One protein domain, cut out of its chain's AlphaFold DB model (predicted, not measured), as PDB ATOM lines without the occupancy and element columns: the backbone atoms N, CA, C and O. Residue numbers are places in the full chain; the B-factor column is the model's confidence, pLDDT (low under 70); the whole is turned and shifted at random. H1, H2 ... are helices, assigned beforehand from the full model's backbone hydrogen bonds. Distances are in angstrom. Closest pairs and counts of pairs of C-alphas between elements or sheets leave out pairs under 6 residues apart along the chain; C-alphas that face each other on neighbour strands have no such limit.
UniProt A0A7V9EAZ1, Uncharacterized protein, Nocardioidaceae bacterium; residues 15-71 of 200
ATOM      1  N   ASP A  15       1.309 -36.706  -6.206       46.34
ATOM      2  CA  ASP A  15       2.296 -36.017  -7.036       46.34
ATOM      3  C   ASP A  15       1.960 -36.011  -8.536       46.34
ATOM      4  O   ASP A  15       2.213 -35.027  -9.232       46.34
ATOM      5  N   VAL A  16       1.322 -37.064  -9.042       48.31
ATOM      6  CA  VAL A  16       0.866 -37.143 -10.439       48.31
ATOM      7  C   VAL A  16      -0.483 -36.438 -10.627       48.31
ATOM      8  O   VAL A  16      -0.735 -35.834 -11.670       48.31
ATOM      9  N   PHE A  17      -1.322 -36.383  -9.587       50.28
ATOM     10  CA  PHE A  17      -2.539 -35.559  -9.606       50.28
ATOM     11  C   PHE A  17      -2.246 -34.055  -9.604       50.28
ATOM     12  O   PHE A  17      -3.044 -33.287 -10.138       50.28
ATOM     13  N   GLU A  18      -1.138 -33.617  -9.007       53.50
ATOM     14  CA  GLU A  18      -0.633 -32.244  -9.150       53.50
ATOM     15  C   GLU A  18      -0.130 -31.973 -10.575       53.50
ATOM     16  O   GLU A  18      -0.205 -30.841 -11.040       53.50
ATOM     17  N   ALA A  19       0.305 -32.990 -11.325       51.38
ATOM     18  CA  ALA A  19       0.697 -32.823 -12.726       51.38
ATOM     19  C   ALA A  19      -0.506 -32.677 -13.681       51.38
ATOM     20  O   ALA A  19      -0.389 -32.028 -14.720       51.38
ATOM     21  N   LEU A  20      -1.672 -33.239 -13.335       51.69
ATOM     22  CA  LEU A  20      -2.891 -33.124 -14.149       51.69
ATOM     23  C   LEU A  20      -3.669 -31.821 -13.941       51.69
ATOM     24  O   LEU A  20      -4.408 -31.433 -14.853       51.69
ATOM     25  N   THR A  21      -3.521 -31.180 -12.776       52.75
ATOM     26  CA  THR A  21      -4.320 -30.006 -12.373       52.75
ATOM     27  C   THR A  21      -3.536 -28.925 -11.616       52.75
ATOM     28  O   THR A  21      -4.131 -27.972 -11.155       52.75
ATOM     29  N   GLY A  22      -2.227 -29.037 -11.381       50.44
ATOM     30  CA  GLY A  22      -1.500 -28.078 -10.532       50.44
ATOM     31  C   GLY A  22      -2.071 -27.918  -9.107       50.44
ATOM     32  O   GLY A  22      -2.983 -28.638  -8.682       50.44
ATOM     33  N   ASP A  23      -1.529 -26.945  -8.371       48.69
ATOM     34  CA  ASP A  23      -2.013 -26.440  -7.069       48.69
ATOM     35  C   ASP A  23      -3.320 -25.627  -7.255       48.69
ATOM     36  O   ASP A  23      -3.402 -24.444  -6.924       48.69
ATOM     37  N   GLU A  24      -4.318 -26.224  -7.916       56.16
ATOM     38  CA  GLU A  24      -5.575 -25.568  -8.291       56.16
ATOM     39  C   GLU A  24      -6.660 -25.667  -7.209       56.16
ATOM     40  O   GLU A  24      -6.771 -26.643  -6.459       56.16
ATOM     41  N   ASP A  25      -7.498 -24.626  -7.184       73.31
ATOM     42  CA  ASP A  25      -8.710 -24.481  -6.379       73.31
ATOM     43  C   ASP A  25      -9.567 -25.772  -6.399       73.31
ATOM     44  O   ASP A  25      -9.820 -26.325  -7.475       73.31
ATOM     45  N   PRO A  26     -10.063 -26.262  -5.241       73.00
ATOM     46  CA  PRO A  26     -10.998 -27.386  -5.165       73.00
ATOM     47  C   PRO A  26     -12.170 -27.327  -6.157       73.00
ATOM     48  O   PRO A  26     -12.627 -28.375  -6.614       73.00
ATOM     49  N   ALA A  27     -12.648 -26.128  -6.502       76.94
ATOM     50  CA  ALA A  27     -13.700 -25.942  -7.496       76.94
ATOM     51  C   ALA A  27     -13.256 -26.367  -8.907       76.94
ATOM     52  O   ALA A  27     -13.994 -27.071  -9.594       76.94
ATOM     53  N   VAL A  28     -12.031 -26.014  -9.304       76.12
ATOM     54  CA  VAL A  28     -11.460 -26.369 -10.612       76.12
ATOM     55  C   VAL A  28     -11.223 -27.876 -10.699       76.12
ATOM     56  O   VAL A  28     -11.546 -28.500 -11.709       76.12
ATOM     57  N   ARG A  29     -10.763 -28.506  -9.608       75.88
ATOM     58  CA  ARG A  29     -10.621 -29.972  -9.550       75.88
ATOM     59  C   ARG A  29     -11.962 -30.689  -9.709       75.88
ATOM     60  O   ARG A  29     -12.034 -31.691 -10.418       75.88
ATOM     61  N   ALA A  30     -13.017 -30.187  -9.065       78.31
ATOM     62  CA  ALA A  30     -14.356 -30.758  -9.186       78.31
ATOM     63  C   ALA A  30     -14.910 -30.605 -10.613       78.31
ATOM     64  O   ALA A  30     -15.466 -31.558 -11.160       78.31
ATOM     65  N   GLU A  31     -14.713 -29.443 -11.240       82.12
ATOM     66  CA  GLU A  31     -15.097 -29.202 -12.634       82.12
ATOM     67  C   GLU A  31     -14.346 -30.132 -13.598       82.12
ATOM     68  O   GLU A  31     -14.964 -30.762 -14.458       82.12
ATOM     69  N   ALA A  32     -13.035 -30.305 -13.404       81.00
ATOM     70  CA  ALA A  32     -12.232 -31.249 -14.173       81.00
ATOM     71  C   ALA A  32     -12.733 -32.692 -14.007       81.00
ATOM     72  O   ALA A  32     -12.863 -33.415 -14.995       81.00
ATOM     73  N   GLY A  33     -13.081 -33.098 -12.781       83.69
ATOM     74  CA  GLY A  33     -13.672 -34.406 -12.505       83.69
ATOM     75  C   GLY A  33     -14.981 -34.632 -13.257       83.69
ATOM     76  O   GLY A  33     -15.139 -35.659 -13.920       83.69
ATOM     77  N   VAL A  34     -15.893 -33.658 -13.217       86.69
ATOM     78  CA  VAL A  34     -17.154 -33.707 -13.973       86.69
ATOM     79  C   VAL A  34     -16.886 -33.780 -15.473       86.69
ATOM     80  O   VAL A  34     -17.469 -34.626 -16.146       86.69
ATOM     81  N   ARG A  35     -15.965 -32.969 -16.005       87.56
ATOM     82  CA  ARG A  35     -15.614 -33.003 -17.430       87.56
ATOM     83  C   ARG A  35     -15.085 -34.375 -17.849       87.56
ATOM     84  O   ARG A  35     -15.566 -34.924 -18.834       87.56
ATOM     85  N   VAL A  36     -14.153 -34.954 -17.088       86.38
ATOM     86  CA  VAL A  36     -13.618 -36.302 -17.355       86.38
ATOM     87  C   VAL A  36     -14.732 -37.347 -17.338       86.38
ATOM     88  O   VAL A  36     -14.821 -38.153 -18.259       86.38
ATOM     89  N   ALA A  37     -15.613 -37.311 -16.335       88.81
ATOM     90  CA  ALA A  37     -16.753 -38.221 -16.251       88.81
ATOM     91  C   ALA A  37     -17.657 -38.112 -17.487       88.81
ATOM     92  O   ALA A  37     -17.976 -39.118 -18.116       88.81
ATOM     93  N   THR A  38     -18.031 -36.890 -17.864       90.00
ATOM     94  CA  THR A  38     -18.893 -36.635 -19.018       90.00
ATOM     95  C   THR A  38     -18.265 -37.145 -20.305       90.00
ATOM     96  O   THR A  38     -18.935 -37.841 -21.060       90.00
ATOM     97  N   VAL A  39     -16.986 -36.859 -20.546       88.62
ATOM     98  CA  VAL A  39     -16.301 -37.305 -21.765       88.62
ATOM     99  C   VAL A  39     -16.171 -38.832 -21.810       88.62
ATOM    100  O   VAL A  39     -16.349 -39.421 -22.872       88.62
ATOM    101  N   LEU A  40     -15.938 -39.499 -20.675       84.38
ATOM    102  CA  LEU A  40     -15.893 -40.966 -20.622       84.38
ATOM    103  C   LEU A  40     -17.237 -41.614 -20.982       84.38
ATOM    104  O   LEU A  40     -17.251 -42.642 -21.652       84.38
ATOM    105  N   VAL A  41     -18.356 -41.031 -20.543       88.69
ATOM    106  CA  VAL A  41     -19.693 -41.610 -20.769       88.69
ATOM    107  C   VAL A  41     -20.305 -41.176 -22.102       88.69
ATOM    108  O   VAL A  41     -20.978 -41.961 -22.766       88.69
ATOM    109  N   ARG A  42     -20.124 -39.912 -22.493       88.56
ATOM    110  CA  ARG A  42     -20.735 -39.320 -23.698       88.56
ATOM    111  C   ARG A  42     -19.830 -39.388 -24.925       88.56
ATOM    112  O   ARG A  42     -20.313 -39.196 -26.036       88.56
ATOM    113  N   GLY A  43     -18.551 -39.688 -24.728       86.06
ATOM    114  CA  GLY A  43     -17.526 -39.600 -25.756       86.06
ATOM    115  C   GLY A  43     -16.998 -38.170 -25.940       86.06
ATOM    116  O   GLY A  43     -17.559 -37.211 -25.400       86.06
ATOM    117  N   PRO A  44     -15.895 -38.020 -26.692       86.69
ATOM    118  CA  PRO A  44     -15.310 -36.719 -26.978       86.69
ATOM    119  C   PRO A  44     -16.126 -35.938 -28.015       86.69
ATOM    120  O   PRO A  44     -16.525 -36.487 -29.044       86.69
ATOM    121  N   HIS A  45     -16.332 -34.645 -27.767       85.81
ATOM    122  CA  HIS A  45     -17.038 -33.735 -28.677       85.81
ATOM    123  C   HIS A  45     -16.077 -32.912 -29.540       85.81
ATOM    124  O   HIS A  45     -16.421 -32.533 -30.661       85.81
ATOM    125  N   ASP A  46     -14.876 -32.632 -29.030       86.12
ATOM    126  CA  ASP A  46     -13.837 -31.859 -29.706       86.12
ATOM    127  C   ASP A  46     -12.436 -32.466 -29.503       86.12
ATOM    128  O   ASP A  46     -12.254 -33.462 -28.801       86.12
ATOM    129  N   THR A  47     -11.425 -31.870 -30.139       83.38
ATOM    130  CA  THR A  47     -10.027 -32.316 -30.024       83.38
ATOM    131  C   THR A  47      -9.502 -32.242 -28.586       83.38
ATOM    132  O   THR A  47      -8.713 -33.091 -28.182       83.38
ATOM    133  N   GLY A  48      -9.958 -31.273 -27.790       84.06
ATOM    134  CA  GLY A  48      -9.556 -31.137 -26.391       84.06
ATOM    135  C   GLY A  48     -10.169 -32.206 -25.483       84.06
ATOM    136  O   GLY A  48      -9.584 -32.547 -24.456       84.06
ATOM    137  N   ASP A  49     -11.338 -32.745 -25.827       84.94
ATOM    138  CA  ASP A  49     -11.897 -33.934 -25.181       84.94
ATOM    139  C   ASP A  49     -11.098 -35.192 -25.552       84.94
ATOM    140  O   ASP A  49     -10.837 -36.017 -24.679       84.94
ATOM    141  N   VAL A  50     -10.667 -35.333 -26.812       80.31
ATOM    142  CA  VAL A  50      -9.822 -36.464 -27.248       80.31
ATOM    143  C   VAL A  50      -8.510 -36.489 -26.463       80.31
ATOM    144  O   VAL A  50      -8.173 -37.509 -25.861       80.31
ATOM    145  N   GLU A  51      -7.817 -35.352 -26.382       80.75
ATOM    146  CA  GLU A  51      -6.583 -35.218 -25.597       80.75
ATOM    147  C   GLU A  51      -6.812 -35.501 -24.101       80.75
ATOM    148  O   GLU A  51      -5.961 -36.090 -23.427       80.75
ATOM    149  N   LEU A  52      -7.975 -35.112 -23.562       82.75
ATOM    150  CA  LEU A  52      -8.338 -35.415 -22.178       82.75
ATOM    151  C   LEU A  52      -8.531 -36.921 -21.959       82.75
ATOM    152  O   LEU A  52      -8.030 -37.443 -20.964       82.75
ATOM    153  N   VAL A  53      -9.218 -37.624 -22.866       78.19
ATOM    154  CA  VAL A  53      -9.383 -39.087 -22.791       78.19
ATOM    155  C   VAL A  53      -8.032 -39.779 -22.837       78.19
ATOM    156  O   VAL A  53      -7.763 -40.614 -21.980       78.19
ATOM    157  N   GLU A  54      -7.164 -39.416 -23.781       77.50
ATOM    158  CA  GLU A  54      -5.830 -40.014 -23.908       77.50
ATOM    159  C   GLU A  54      -5.005 -39.838 -22.627       77.50
ATOM    160  O   GLU A  54      -4.397 -40.794 -22.137       77.50
ATOM    161  N   ARG A  55      -5.047 -38.646 -22.022       79.94
ATOM    162  CA  ARG A  55      -4.422 -38.388 -20.717       79.94
ATOM    163  C   ARG A  55      -5.012 -39.248 -19.602       79.94
ATOM    164  O   ARG A  55      -4.262 -39.775 -18.787       79.94
ATOM    165  N   VAL A  56      -6.338 -39.368 -19.534       77.75
ATOM    166  CA  VAL A  56      -7.038 -40.147 -18.497       77.75
ATOM    167  C   VAL A  56      -6.749 -41.640 -18.638       77.75
ATOM    168  O   VAL A  56      -6.515 -42.309 -17.633       77.75
ATOM    169  N   VAL A  57      -6.714 -42.156 -19.868       76.12
ATOM    170  CA  VAL A  57      -6.315 -43.538 -20.171       76.12
ATOM    171  C   VAL A  57      -4.870 -43.769 -19.742       76.12
ATOM    172  O   VAL A  57      -4.621 -44.686 -18.971       76.12
ATOM    173  N   THR A  58      -3.948 -42.884 -20.131       73.81
ATOM    174  CA  THR A  58      -2.530 -42.977 -19.739       73.81
ATOM    175  C   THR A  58      -2.369 -42.982 -18.217       73.81
ATOM    176  O   THR A  58      -1.696 -43.847 -17.667       73.81
ATOM    177  N   LEU A  59      -3.053 -42.072 -17.513       74.06
ATOM    178  CA  LEU A  59      -3.037 -42.028 -16.050       74.06
ATOM    179  C   LEU A  59      -3.575 -43.327 -15.439       74.06
ATOM    180  O   LEU A  59      -3.031 -43.831 -14.460       74.06
ATOM    181  N   THR A  60      -4.646 -43.866 -16.016       73.81
ATOM    182  CA  THR A  60      -5.252 -45.118 -15.562       73.81
ATOM    183  C   THR A  60      -4.321 -46.309 -15.793       73.81
ATOM    184  O   THR A  60      -4.267 -47.203 -14.949       73.81
ATOM    185  N   ASP A  61      -3.569 -46.323 -16.892       72.00
ATOM    186  CA  ASP A  61      -2.590 -47.367 -17.194       72.00
ATOM    187  C   ASP A  61      -1.384 -47.314 -16.241       72.00
ATOM    188  O   ASP A  61      -0.880 -48.357 -15.820       72.00
ATOM    189  N   GLU A  62      -0.942 -46.111 -15.859       71.69
ATOM    190  CA  GLU A  62       0.213 -45.900 -14.976       71.69
ATOM    191  C   GLU A  62      -0.120 -46.070 -13.483       71.69
ATOM    192  O   GLU A  62       0.649 -46.682 -12.736       71.69
ATOM    193  N   HIS A  63      -1.264 -45.546 -13.037       69.38
ATOM    194  CA  HIS A  63      -1.630 -45.442 -11.616       69.38
ATOM    195  C   HIS A  63      -2.865 -46.255 -11.226       69.38
ATOM    196  O   HIS A  63      -3.197 -46.345 -10.044       69.38
ATOM    197  N   GLY A  64      -3.543 -46.869 -12.194       71.25
ATOM    198  CA  GLY A  64      -4.841 -47.491 -11.980       71.25
ATOM    199  C   GLY A  64      -5.986 -46.475 -11.938       71.25
ATOM    200  O   GLY A  64      -5.810 -45.259 -11.947       71.25
ATOM    201  N   LEU A  65      -7.209 -47.000 -11.866       72.62
ATOM    202  CA  LEU A  65      -8.443 -46.204 -11.843       72.62
ATOM    203  C   LEU A  65      -8.636 -45.380 -10.550       72.62
ATOM    204  O   LEU A  65      -9.473 -44.477 -10.542       72.62
ATOM    205  N   ASP A  66      -7.865 -45.658  -9.490       74.88
ATOM    206  CA  ASP A  66      -7.878 -44.898  -8.227       74.88
ATOM    207  C   ASP A  66      -7.671 -43.397  -8.478       74.88
ATOM    208  O   ASP A  66      -8.384 -42.562  -7.918       74.88
ATOM    209  N   ALA A  67      -6.759 -43.055  -9.395       70.94
ATOM    210  CA  ALA A  67      -6.403 -41.668  -9.656       70.94
ATOM    211  C   ALA A  67      -7.500 -40.848 -10.353       70.94
ATOM    212  O   ALA A  67      -7.549 -39.623 -10.268       70.94
ATOM    213  N   VAL A  68      -8.428 -41.507 -11.034       75.56
ATOM    214  CA  VAL A  68      -9.572 -40.822 -11.640       75.56
ATOM    215  C   VAL A  68     -10.739 -40.779 -10.655       75.56
ATOM    216  O   VAL A  68     -11.460 -39.786 -10.584       75.56
ATOM    217  N   ALA A  69     -10.894 -41.822  -9.836       78.12
ATOM    218  CA  ALA A  69     -11.973 -41.926  -8.863       78.12
ATOM    219  C   ALA A  69     -11.943 -40.815  -7.798       78.12
ATOM    220  O   ALA A  69     -13.002 -40.312  -7.416       78.12
ATOM    221  N   ASP A  70     -10.757 -40.382  -7.364       78.62
ATOM    222  CA  ASP A  70     -10.616 -39.284  -6.397       78.62
ATOM    223  C   ASP A  70     -11.209 -37.956  -6.904       78.62
ATOM    224  O   ASP A  70     -11.708 -37.159  -6.106       78.62
ATOM    225  N   LEU A  71     -11.243 -37.733  -8.226       79.56
ATOM    226  CA  LEU A  71     -11.868 -36.546  -8.828       79.56
ATOM    227  C   LEU A  71     -13.395 -36.534  -8.673       79.56
ATOM    228  O   LEU A  71     -14.026 -35.483  -8.783       79.56
TER     229      LEU A  71
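What this domain is: This is residues 15 to 71 of the 200 residues of an uncharacterized protein of Nocardioidaceae bacterium (UniProt A0A7V9EAZ1). Two long helices of equal residue count, H2 and H3, meet at nearly a right angle, the later part of H2 against the earlier part of H3, and make an L-shaped corner. The short helix H4 folds back into the angle between them and packs on the later part of H3, while H1 sits at the open side of the L, with few contacts. The printed part has 57 residues with four named helices in the order H1, H2, H3, H4 and no named strand; its class is all helix. It is compact, with a radius of gyration of the C-alphas of 10.9 A, and its rounded outline spans 27 by 25 by 17 A.

How they stand to each other: H2, residues 26 to 42, and H3, residues 47 to 63, touch about perpendicular, their lines at 80 degrees. Their closest C-alphas, those of Val 39 and Asp 49, are 6.5 A apart; H2 touches H3 with residues 36 to 40 alone, and H3 touches H2 with residues 49 to 56 alone. H4, residues 66 to 69, touches H3 along residues 56 to 60 of H3 alone; the closest C-alphas, those of Thr 60 and Ala 67, are 6.9 A apart. H4 and H2 are close but not clearly touching, with the C-alphas of Gly 33 and Val 68 the closest at 7.7 A. H1, residues 15 to 21, is close to H2 but not clearly touching, about perpendicular at 78 degrees; their closest C-alphas, those of Thr 21 and Arg 29, are 6.9 A apart. H1 and H4 are also close but not clearly touching, with the C-alphas of Phe 17 and Ala 67 the closest at 7.2 A. H1 and H3 are near each other, with 8 pairs of C-alphas within 10 A. In H1, H2 and H3 every O i to N i+4 pair is within hydrogen-bond range; H4 is too short for such a pair, and its one O i to N i+3 pair is within range.

Where its parts are: H2 runs 24.1 A from C-alpha 26 at (-10.998, -27.386, -5.165) to C-alpha 42. H3 also measures 24.1 A, from C-alpha 47 at (-10.027, -32.316, -30.024) to C-alpha 63. H1 measures 10.4 A from C-alpha 15, at (2.296, -36.017, -7.036), to C-alpha 21. H4 measures 5.1 A and ends with C-alpha 69 at (-11.973, -41.926, -8.863).

The domain as a whole: The two C-alphas farthest apart, those of Asp 15 and His 45, are 29.1 A apart. The printed part has no cut, and the links H1 to H2, H2 to H3 and H3 to H4 are tight. The mean pLDDT of the printed part is 74.8; residues 15 to 24 and residue 63 are under 70, and the mean of H1 is 51.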